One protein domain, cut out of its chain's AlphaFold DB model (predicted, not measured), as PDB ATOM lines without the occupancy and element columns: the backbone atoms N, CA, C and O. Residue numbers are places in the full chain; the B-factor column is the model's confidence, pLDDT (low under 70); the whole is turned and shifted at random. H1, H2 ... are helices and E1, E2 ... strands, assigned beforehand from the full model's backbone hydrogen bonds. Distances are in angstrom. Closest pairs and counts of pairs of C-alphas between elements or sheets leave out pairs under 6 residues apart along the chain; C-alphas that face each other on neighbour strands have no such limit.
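Overview. This is residues 4 to 85 of the 142 residues of an uncharacterized protein of Gongylonema pulchrum (UniProt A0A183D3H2). A strongly twisted sheet of four antiparallel strands, in the order E4 E3 E6 E5, has one helix, H1, running across one face, which makes two layers. A small hairpin of E1 and E2 packs on E3 and E4. The printed part has 82 residues, with E1 to E6 and then H1 along it; the class is mixed, helices and strands. It is compact and rounded, with a radius of gyration of the C-alphas of 12.0 A and spans of 35 by 30 by 25 A.

Arrangement. E1, residues 4 to 6, and E2, residues 17 to 20, form an antiparallel hairpin, with N 5 and O 18 3.0 A apart. The closest C-alphas of E1 and E3, residues 22 to 30, are those of Cys 5 and Cys 23, 5.5 A apart. E3 forms a hairpin with E4, residues 33 to 41; N 24 and O 39 are 2.8 A apart. E5, residues 52 to 56, forms a hairpin with E6, residues 59 to 65; N 53 and O 62 are 2.9 A apart. E6 is also the antiparallel neighbour of E3, with N 27 and O 61 2.8 A apart. H1, residues 73 to 83, is on this sheet at a height of 9.2 A, over E5 and only just over E3 and E6, with 3 C-alphas falling on each of these two. It runs across the strands, at 89 degrees to E5 on the local plane. The closest C-alphas of H1 and E6 are those of Leu 76 and Cys 63, 6.4 A apart. In H1, 5 of 7 O i to N i+4 pairs are within hydrogen-bond range. E1 and H1 are apart.

Along the chain. E1 begins at C-alpha 4, (63.862, 77.443, 68.740). E3 measures 23.1 A and bends by 55 degrees at residue 27; E4 measures 23.3 A and bends by 54 degrees at residue 38. E6 measures 16.1 A. H1 measures 16.0 A and ends at C-alpha 83, (83.665, 63.093, 74.007).

Size, cuts and confidence. The two C-alphas farthest apart, those of Glu 13 and Gly 85, are 37.9 A apart. The printed part has no cut and no long link. Its mean pLDDT is 85.8; residues 47 to 48, 50 and 81 to 85 are under 70.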
ATOM      1  N   LYS A   4      63.796  76.314  67.805       95.19
ATOM      2  CA  LYS A   4      63.862  77.443  68.740       95.19
ATOM      3  C   LYS A   4      65.010  77.229  69.710       95.19
ATOM      4  O   LYS A   4      65.092  76.158  70.297       95.19
ATOM      5  N   CYS A   5      65.838  78.239  69.930       95.94
ATOM      6  CA  CYS A   5      66.991  78.151  70.825       95.94
ATOM      7  C   CYS A   5      66.932  79.252  71.878       95.94
ATOM      8  O   CYS A   5      66.347  80.312  71.638       95.94
ATOM      9  N   PHE A   6      67.570  79.024  73.025       95.56
ATOM     10  CA  PHE A   6      67.898  80.119  73.931       95.56
ATOM     11  C   PHE A   6      68.902  81.046  73.258       95.56
ATOM     12  O   PHE A   6      69.784  80.581  72.532       95.56
ATOM     13  N   CYS A   7      68.755  82.344  73.491       94.69
ATOM     14  CA  CYS A   7      69.667  83.334  72.957       94.69
ATOM     15  C   CYS A   7      70.029  84.374  74.001       94.69
ATOM     16  O   CYS A   7      69.169  84.825  74.763       94.69
ATOM     17  N   ASP A   8      71.290  84.783  74.000       90.94
ATOM     18  CA  ASP A   8      71.730  85.889  74.826       90.94
ATOM     19  C   ASP A   8      71.240  87.230  74.302       90.94
ATOM     20  O   ASP A   8      71.151  87.487  73.098       90.94
ATOM     21  N   LYS A   9      71.012  88.136  75.253       86.94
ATOM     22  CA  LYS A   9      70.563  89.507  74.995       86.94
ATOM     23  C   LYS A   9      71.461  90.238  73.988       86.94
ATOM     24  O   LYS A   9      70.963  91.027  73.191       86.94
ATOM     25  N   GLN A  10      72.766  89.960  74.027       84.75
ATOM     26  CA  GLN A  10      73.764  90.575  73.148       84.75
ATOM     27  C   GLN A  10      73.616  90.137  71.685       84.75
ATOM     28  O   GLN A  10      73.862  90.937  70.787       84.75
ATOM     29  N   ASN A  11      73.168  88.902  71.443       84.19
ATOM     30  CA  ASN A  11      73.064  88.338  70.096       84.19
ATOM     31  C   ASN A  11      71.661  88.461  69.489       84.19
ATOM     32  O   ASN A  11      71.528  88.323  68.275       84.19
ATOM     33  N   CYS A  12      70.627  88.705  70.299       87.12
ATOM     34  CA  CYS A  12      69.231  88.638  69.856       87.12
ATOM     35  C   CYS A  12      68.374  89.869  70.188       87.12
ATOM     36  O   CYS A  12      67.161  89.726  70.333       87.12
ATOM     37  N   GLU A  13      68.969  91.066  70.285       84.12
ATOM     38  CA  GLU A  13      68.245  92.352  70.407       84.12
ATOM     39  C   GLU A  13      67.101  92.306  71.446       84.12
ATOM     40  O   GLU A  13      65.937  92.548  71.138       84.12
ATOM     41  N   ASP A  14      67.428  91.940  72.690       78.56
ATOM     42  CA  ASP A  14      66.495  91.783  73.824       78.56
ATOM     43  C   ASP A  14      65.549  90.568  73.789       78.56
ATOM     44  O   ASP A  14      64.868  90.292  74.782       78.56
ATOM     45  N   SER A  15      65.548  89.777  72.715       85.38
ATOM     46  CA  SER A  15      64.863  88.485  72.696       85.38
ATOM     47  C   SER A  15      65.724  87.405  73.353       85.38
ATOM     48  O   SER A  15      66.843  87.135  72.928       85.38
ATOM     49  N   LEU A  16      65.176  86.712  74.353       91.75
ATOM     50  CA  LEU A  16      65.828  85.555  74.994       91.75
ATOM     51  C   LEU A  16      65.741  84.272  74.150       91.75
ATOM     52  O   LEU A  16      66.150  83.192  74.585       91.75
ATOM     53  N   ILE A  17      65.119  84.365  72.973       93.81
ATOM     54  CA  ILE A  17      64.797  83.238  72.104       93.81
ATOM     55  C   ILE A  17      65.035  83.644  70.653       93.81
ATOM     56  O   ILE A  17      64.603  84.710  70.215       93.81
ATOM     57  N   CYS A  18      65.649  82.753  69.886       94.00
ATOM     58  CA  CYS A  18      65.785  82.885  68.439       94.00
ATOM     59  C   CYS A  18      65.251  81.635  67.729       94.00
ATOM     60  O   CYS A  18      64.998  80.605  68.358       94.00
ATOM     61  N   THR A  19      65.039  81.732  66.415       94.25
ATOM     62  CA  THR A  19      64.656  80.594  65.565       94.25
ATOM     63  C   THR A  19      65.689  80.431  64.453       94.25
ATOM     64  O   THR A  19      65.950  81.388  63.730       94.25
ATOM     65  N   GLY A  20      66.264  79.237  64.321       91.12
ATOM     66  CA  GLY A  20      67.297  78.918  63.329       91.12
ATOM     67  C   GLY A  20      67.192  77.480  62.832       91.12
ATOM     68  O   GLY A  20      66.164  76.837  63.026       91.12
ATOM     69  N   GLU A  21      68.239  76.977  62.185       92.12
ATOM     70  CA  GLU A  21      68.331  75.557  61.803       92.12
ATOM     71  C   GLU A  21      69.005  74.732  62.901       92.12
ATOM     72  O   GLU A  21      68.626  73.587  63.132       92.12
ATOM     73  N   LEU A  22      69.957  75.349  63.604       92.06
ATOM     74  CA  LEU A  22      70.763  74.748  64.657       92.06
ATOM     75  C   LEU A  22      70.837  75.684  65.866       92.06
ATOM     76  O   LEU A  22      70.845  76.912  65.721       92.06
ATOM     77  N   CYS A  23      70.947  75.099  67.055       93.75
ATOM     78  CA  CYS A  23      71.239  75.828  68.279       93.75
ATOM     79  C   CYS A  23      72.711  75.683  68.654       93.75
ATOM     80  O   CYS A  23      73.273  74.592  68.576       93.75
ATOM     81  N   LEU A  24      73.306  76.778  69.120       93.75
ATOM     82  CA  LEU A  24      74.676  76.836  69.608       93.75
ATOM     83  C   LEU A  24      74.699  77.183  71.094       93.75
ATOM     84  O   LEU A  24      73.906  78.001  71.577       93.75
ATOM     85  N   ILE A  25      75.639  76.570  71.804       94.06
ATOM     86  CA  ILE A  25      76.046  76.969  73.148       94.06
ATOM     87  C   ILE A  25      77.544  76.766  73.306       94.06
ATOM     88  O   ILE A  25      78.085  75.748  72.879       94.06
ATOM     89  N   GLY A  26      78.217  77.704  73.952       93.50
ATOM     90  CA  GLY A  26      79.638  77.564  74.208       93.50
ATOM     91  C   GLY A  26      80.213  78.704  75.019       93.50
ATOM     92  O   GLY A  26      79.506  79.624  75.416       93.50
ATOM     93  N   PHE A  27      81.516  78.646  75.236       92.75
ATOM     94  CA  PHE A  27      82.280  79.722  75.834       92.75
ATOM     95  C   PHE A  27      83.055  80.462  74.756       92.75
ATOM     96  O   PHE A  27      83.905  79.876  74.079       92.75
ATOM     97  N   ARG A  28      82.792  81.758  74.615       90.69
ATOM     98  CA  ARG A  28      83.544  82.622  73.712       90.69
ATOM     99  C   ARG A  28      84.688  83.292  74.452       90.69
ATOM    100  O   ARG A  28      84.545  83.687  75.607       90.69
ATOM    101  N   ASN A  29      85.838  83.385  73.794       89.00
ATOM    102  CA  ASN A  29      87.022  83.991  74.376       89.00
ATOM    103  C   ASN A  29      86.989  85.511  74.169       89.00
ATOM    104  O   ASN A  29      87.231  85.991  73.060       89.00
ATOM    105  N   GLU A  30      86.707  86.267  75.230       84.25
ATOM    106  CA  GLU A  30      86.730  87.730  75.223       84.25
ATOM    107  C   GLU A  30      87.924  88.231  76.056       84.25
ATOM    108  O   GLU A  30      87.822  88.711  77.185       84.25
ATOM    109  N   GLY A  31      89.124  88.057  75.495       80.69
ATOM    110  CA  GLY A  31      90.375  88.485  76.119       80.69
ATOM    111  C   GLY A  31      90.841  87.550  77.238       80.69
ATOM    112  O   GLY A  31      91.482  86.539  76.966       80.69
ATOM    113  N   THR A  32      90.608  87.930  78.500       77.88
ATOM    114  CA  THR A  32      91.040  87.160  79.689       77.88
ATOM    115  C   THR A  32      89.913  86.381  80.356       77.88
ATOM    116  O   THR A  32      90.185  85.562  81.236       77.88
ATOM    117  N   GLN A  33      88.662  86.631  79.967       82.75
ATOM    118  CA  GLN A  33      87.488  85.964  80.515       82.75
ATOM    119  C   GLN A  33      86.710  85.283  79.394       82.75
ATOM    120  O   GLN A  33      86.563  85.817  78.296       82.75
ATOM    121  N   ALA A  34      86.222  84.083  79.690       87.06
ATOM    122  CA  ALA A  34      85.346  83.351  78.798       87.06
ATOM    123  C   ALA A  34      83.892  83.611  79.202       87.06
ATOM    124  O   ALA A  34      83.538  83.442  80.372       87.06
ATOM    125  N   HIS A  35      83.063  84.028  78.247       90.50
ATOM    126  CA  HIS A  35      81.641  84.281  78.468       90.50
ATOM    127  C   HIS A  35      80.806  83.171  77.829       90.50
ATOM    128  O   HIS A  35      81.111  82.724  76.723       90.50
ATOM    129  N   LEU A  36      79.770  82.705  78.532       91.38
ATOM    130  CA  LEU A  36      78.834  81.723  77.988       91.38
ATOM    131  C   LEU A  36      77.948  82.415  76.953       91.38
ATOM    132  O   LEU A  36      77.252  83.360  77.296       91.38
ATOM    133  N   GLU A  37      77.961  81.937  75.718       93.50
ATOM    134  CA  GLU A  37      77.097  82.434  74.657       93.50
ATOM    135  C   GLU A  37      76.131  81.347  74.173       93.50
ATOM    136  O   GLU A  37      76.513  80.194  73.944       93.50
ATOM    137  N   GLN A  38      74.874  81.737  73.999       94.62
ATOM    138  CA  GLN A  38      73.781  80.953  73.440       94.62
ATOM    139  C   GLN A  38      73.215  81.707  72.232       94.62
ATOM    140  O   GLN A  38      72.869  82.885  72.337       94.62
ATOM    141  N   LEU A  39      73.117  81.051  71.074       94.00
ATOM    142  CA  LEU A  39      72.546  81.657  69.866       94.00
ATOM    143  C   LEU A  39      72.016  80.611  68.875       94.00
ATOM    144  O   LEU A  39      72.238  79.409  69.021       94.00
ATOM    145  N   CYS A  40      71.322  81.090  67.845       93.31
ATOM    146  CA  CYS A  40      70.891  80.295  66.699       93.31
ATOM    147  C   CYS A  40      71.877  80.447  65.554       93.31
ATOM    148  O   CYS A  40      72.427  81.526  65.346       93.31
ATOM    149  N   SER A  41      72.023  79.405  64.749       90.56
ATOM    150  CA  SER A  41      72.839  79.473  63.546       90.56
ATOM    151  C   SER A  41      72.221  78.672  62.401       90.56
ATOM    152  O   SER A  41      71.242  77.933  62.574       90.56
ATOM    153  N   SER A  42      72.753  78.905  61.207       87.44
ATOM    154  CA  SER A  42      72.366  78.235  59.974       87.44
ATOM    155  C   SER A  42      73.333  77.093  59.677       87.44
ATOM    156  O   SER A  42      74.526  77.185  59.975       87.44
ATOM    157  N   THR A  43      72.862  76.029  59.025       79.81
ATOM    158  CA  THR A  43      73.704  74.874  58.659       79.81
ATOM    159  C   THR A  43      74.893  75.282  57.775       79.81
ATOM    160  O   THR A  43      75.928  74.617  57.764       79.81
ATOM    161  N   GLY A  44      74.781  76.397  57.042       71.69
ATOM    162  CA  GLY A  44      75.864  76.944  56.217       71.69
ATOM    163  C   GLY A  44      77.072  77.468  57.000       71.69
ATOM    164  O   GLY A  44      78.185  77.395  56.482       71.69
ATOM    165  N   ASP A  45      76.876  77.929  58.235       72.12
ATOM    166  CA  ASP A  45      77.917  78.599  59.030       72.12
ATOM    167  C   ASP A  45      78.771  77.609  59.842       72.12
ATOM    168  O   ASP A  45      79.836  77.963  60.347       72.12
ATOM    169  N   ILE A  46      78.313  76.357  59.965       72.88
ATOM    170  CA  ILE A  46      78.806  75.389  60.956       72.88
ATOM    171  C   ILE A  46      79.218  74.045  60.319       72.88
ATOM    172  O   ILE A  46      79.284  73.014  60.984       72.88
ATOM    173  N   ARG A  47      79.502  74.028  59.011       65.94
ATOM    174  CA  ARG A  47      79.684  72.785  58.225       65.94
ATOM    175  C   ARG A  47      80.818  71.870  58.707       65.94
ATOM    176  O   ARG A  47      80.791  70.686  58.386       65.94
ATOM    177  N   ASP A  48      81.763  72.397  59.482       68.44
ATOM    178  CA  ASP A  48      82.937  71.664  59.970       68.44
ATOM    179  C   ASP A  48      82.846  71.250  61.453       68.44
ATOM    180  O   ASP A  48      83.759  70.600  61.959       68.44
ATOM    181  N   LEU A  49      81.769  71.608  62.166       76.50
ATOM    182  CA  LEU A  49      81.642  71.347  63.603       76.50
ATOM    183  C   LEU A  49      80.914  70.017  63.844       76.50
ATOM    184  O   LEU A  49      79.706  69.901  63.652       76.50
ATOM    185  N   SER A  50      81.653  68.993  64.272       69.88
ATOM    186  CA  SER A  50      81.170  67.603  64.329       69.88
ATOM    187  C   SER A  50      80.222  67.276  65.493       69.88
ATOM    188  O   SER A  50      79.630  66.200  65.480       69.88
ATOM    189  N   LYS A  51      80.076  68.173  66.480       80.50
ATOM    190  CA  LYS A  51      79.044  68.211  67.545       80.50
ATOM    191  C   LYS A  51      79.456  69.227  68.599       80.50
ATOM    192  O   LYS A  51      78.732  70.177  68.854       80.50
ATOM    193  N   CYS A  52      80.638  69.017  69.162       88.69
ATOM    194  CA  CYS A  52      81.319  69.935  70.052       88.69
ATOM    195  C   CYS A  52      82.766  70.044  69.610       88.69
ATOM    196  O   CYS A  52      83.344  69.067  69.137       88.69
ATOM    197  N   GLN A  53      83.340  71.229  69.739       87.88
ATOM    198  CA  GLN A  53      84.739  71.436  69.422       87.88
ATOM    199  C   GLN A  53      85.325  72.524  70.291       87.88
ATOM    200  O   GLN A  53      84.674  73.512  70.637       87.88
ATOM    201  N   GLN A  54      86.595  72.329  70.607       88.69
ATOM    202  CA  GLN A  54      87.395  73.281  71.347       88.69
ATOM    203  C   GLN A  54      88.226  74.135  70.394       88.69
ATOM    204  O   GLN A  54      88.626  73.685  69.320       88.69
ATOM    205  N   ASN A  55      88.516  75.362  70.824       86.31
ATOM    206  CA  ASN A  55      89.356  76.318  70.100       86.31
ATOM    207  C   ASN A  55      88.912  76.543  68.639       86.31
ATOM    208  O   ASN A  55      89.709  76.456  67.703       86.31
ATOM    209  N   TRP A  56      87.622  76.812  68.442       86.31
ATOM    210  CA  TRP A  56      87.013  76.983  67.123       86.31
ATOM    211  C   TRP A  56      86.581  78.435  66.920       86.31
ATOM    212  O   TRP A  56      85.761  78.926  67.675       86.31
ATOM    213  N   ASN A  57      87.109  79.156  65.923       84.81
ATOM    214  CA  ASN A  57      86.676  80.521  65.554       84.81
ATOM    215  C   ASN A  57      86.481  81.511  66.731       84.81
ATOM    216  O   ASN A  57      85.507  82.263  66.776       84.81
ATOM    217  N   GLY A  58      87.402  81.518  67.700       86.81
ATOM    218  CA  GLY A  58      87.320  82.389  68.884       86.81
ATOM    219  C   GLY A  58      86.448  81.843  70.020       86.81
ATOM    220  O   GLY A  58      86.334  82.479  71.067       86.81
ATOM    221  N   TRP A  59      85.878  80.655  69.850       89.94
ATOM    222  CA  TRP A  59      85.269  79.870  70.912       89.94
ATOM    223  C   TRP A  59      86.337  79.056  71.625       89.94
ATOM    224  O   TRP A  59      87.122  78.348  70.995       89.94
ATOM    225  N   GLN A  60      86.347  79.136  72.949       90.62
ATOM    226  CA  GLN A  60      87.102  78.206  73.776       90.62
ATOM    227  C   GLN A  60      86.524  76.796  73.627       90.62
ATOM    228  O   GLN A  60      87.272  75.839  73.447       90.62
ATOM    229  N   GLU A  61      85.197  76.699  73.639       89.94
ATOM    230  CA  GLU A  61      84.435  75.474  73.439       89.94
ATOM    231  C   GLU A  61      83.053  75.830  72.900       89.94
ATOM    232  O   GLU A  61      82.444  76.790  73.370       89.94
ATOM    233  N   VAL A  62      82.565  75.089  71.912       92.12
ATOM    234  CA  VAL A  62      81.249  75.311  71.314       92.12
ATOM    235  C   VAL A  62      80.605  73.989  70.938       92.12
ATOM    236  O   VAL A  62      81.278  73.088  70.445       92.12
ATOM    237  N   CYS A  63      79.301  73.890  71.161       92.56
ATOM    238  CA  CYS A  63      78.483  72.724  70.881       92.56
ATOM    239  C   CYS A  63      77.243  73.090  70.066       92.56
ATOM    240  O   CYS A  63      76.673  74.171  70.232       92.56
ATOM    241  N   VAL A  64      76.804  72.149  69.230       92.44
ATOM    242  CA  VAL A  64      75.640  72.245  68.343       92.44
ATOM    243  C   VAL A  64      74.579  71.239  68.774       92.44
ATOM    244  O   VAL A  64      74.904  70.116  69.171       92.44
ATOM    245  N   CYS A  65      73.308  71.616  68.670       90.75
ATOM    246  CA  CYS A  65      72.180  70.703  68.825       90.75
ATOM    247  C   CYS A  65      70.975  71.102  67.956       90.75
ATOM    248  O   CYS A  65      70.849  72.250  67.530       90.75
ATOM    249  N   GLU A  66      70.095  70.133  67.692       91.19
ATOM    250  CA  GLU A  66      68.989  70.215  66.716       91.19
ATOM    251  C   GLU A  66      67.590  70.147  67.361       91.19
ATOM    252  O   GLU A  66      66.573  70.065  66.676       91.19
ATOM    253  N   GLU A  67      67.507  70.167  68.692       91.62
ATOM    254  CA  GLU A  67      66.239  70.103  69.423       91.62
ATOM    255  C   GLU A  67      65.795  71.491  69.910       91.62
ATOM    256  O   GLU A  67      66.600  72.397  70.124       91.62
ATOM    257  N   ASN A  68      64.491  71.684  70.125       94.69
ATOM    258  CA  ASN A  68      64.007  72.952  70.669       94.69
ATOM    259  C   ASN A  68      64.549  73.166  72.090       94.69
ATOM    260  O   ASN A  68      64.348  72.327  72.964       94.69
ATOM    261  N   PHE A  69      65.175  74.319  72.322       94.94
ATOM    262  CA  PHE A  69      65.740  74.746  73.603       94.94
ATOM    263  C   PHE A  69      66.819  73.800  74.150       94.94
ATOM    264  O   PHE A  69      67.036  73.727  75.358       94.94
ATOM    265  N   CYS A  70      67.515  73.081  73.268       93.81
ATOM    266  CA  CYS A  70      68.546  72.116  73.647       93.81
ATOM    267  C   CYS A  70      69.836  72.758  74.154       93.81
ATOM    268  O   CYS A  70      70.556  72.148  74.945       93.81
ATOM    269  N   ASN A  71      70.122  73.991  73.731       94.00
ATOM    270  CA  ASN A  71      71.370  74.698  73.984       94.00
ATOM    271  C   ASN A  71      71.435  75.235  75.416       94.00
ATOM    272  O   ASN A  71      71.502  76.432  75.651       94.00
ATOM    273  N   THR A  72      71.373  74.332  76.389       93.00
ATOM    274  CA  THR A  72      71.440  74.616  77.823       93.00
ATOM    275  C   THR A  72      72.823  74.295  78.361       93.00
ATOM    276  O   THR A  72      73.524  73.430  77.837       93.00
ATOM    277  N   PHE A  73      73.196  74.916  79.479       90.50
ATOM    278  CA  PHE A  73      74.456  74.588  80.150       90.50
ATOM    279  C   PHE A  73      74.567  73.094  80.522       90.50
ATOM    280  O   PHE A  73      75.658  72.531  80.531       90.50
ATOM    281  N   ALA A  74      73.437  72.426  80.783       88.75
ATOM    282  CA  ALA A  74      73.406  70.986  81.029       88.75
ATOM    283  C   ALA A  74      73.825  70.174  79.792       88.75
ATOM    284  O   ALA A  74      74.553  69.195  79.940       88.75
ATOM    285  N   TYR A  75      73.405  70.601  78.597       89.50
ATOM    286  CA  TYR A  75      73.819  69.990  77.335       89.50
ATOM    287  C   TYR A  75      75.319  70.175  77.096       89.50
ATOM    288  O   TYR A  75      76.017  69.184  76.922       89.50
ATOM    289  N   LEU A  76      75.819  71.415  77.209       89.94
ATOM    290  CA  LEU A  76      77.247  71.726  77.055       89.94
ATOM    291  C   LEU A  76      78.120  70.889  77.999       89.94
ATOM    292  O   LEU A  76      79.133  70.333  77.598       89.94
ATOM    293  N   ARG A  77      77.729  70.770  79.269       87.12
ATOM    294  CA  ARG A  77      78.492  69.969  80.229       87.12
ATOM    295  C   ARG A  77      78.428  68.471  79.923       87.12
ATOM    296  O   ARG A  77      79.426  67.778  80.089       87.12
ATOM    297  N   GLY A  78      77.260  67.972  79.517       82.88
ATOM    298  CA  GLY A  78      77.072  66.560  79.188       82.88
ATOM    299  C   GLY A  78      77.888  66.129  77.971       82.88
ATOM    300  O   GLY A  78      78.474  65.051  77.976       82.88
ATOM    301  N   SER A  79      78.004  66.991  76.964       76.06
ATOM    302  CA  SER A  79      78.744  66.676  75.743       76.06
ATOM    303  C   SER A  79      80.261  66.572  75.946       76.06
ATOM    304  O   SER A  79      80.907  65.779  75.266       76.06
ATOM    305  N   ILE A  80      80.827  67.295  76.920       74.50
ATOM    306  CA  ILE A  80      82.246  67.173  77.314       74.50
ATOM    307  C   ILE A  80      82.526  65.792  77.920       74.50
ATOM    308  O   ILE A  80      83.567  65.180  77.676       74.50
ATOM    309  N   GLU A  81      81.586  65.284  78.721       67.56
ATOM    310  CA  GLU A  81      81.695  63.961  79.344       67.56
ATOM    311  C   GLU A  81      81.573  62.837  78.295       67.56
ATOM    312  O   GLU A  81      82.246  61.811  78.418       67.56
ATOM    313  N   GLU A  82      80.774  63.039  77.242       65.31
ATOM    314  CA  GLU A  82      80.600  62.082  76.139       65.31
ATOM    315  C   GLU A  82      81.820  61.993  75.210       65.31
ATOM    316  O   GLU A  82      82.205  60.883  74.833       65.31
ATOM    317  N   GLU A  83      82.472  63.114  74.871       58.97
ATOM    318  CA  GLU A  83      83.665  63.093  74.007       58.97
ATOM    319  C   GLU A  83      84.835  62.349  74.681       58.97
ATOM    320  O   GLU A  83      85.526  61.539  74.060       58.97
ATOM    321  N   ASN A  84      84.986  62.523  75.997       51.88
ATOM    322  CA  ASN A  84      86.017  61.851  76.789       51.88
ATOM    323  C   ASN A  84      85.715  60.355  77.044       51.88
ATOM    324  O   ASN A  84      86.590  59.602  77.477       51.88
ATOM    325  N   GLY A  85      84.480  59.912  76.776       48.81
ATOM    326  CA  GLY A  85      84.042  58.518  76.880       48.81
ATOM    327  C   GLY A  85      84.370  57.665  75.651       48.81
ATOM    328  O   GLY A  85      84.339  56.437  75.731       48.81
TER     329      GLY A  85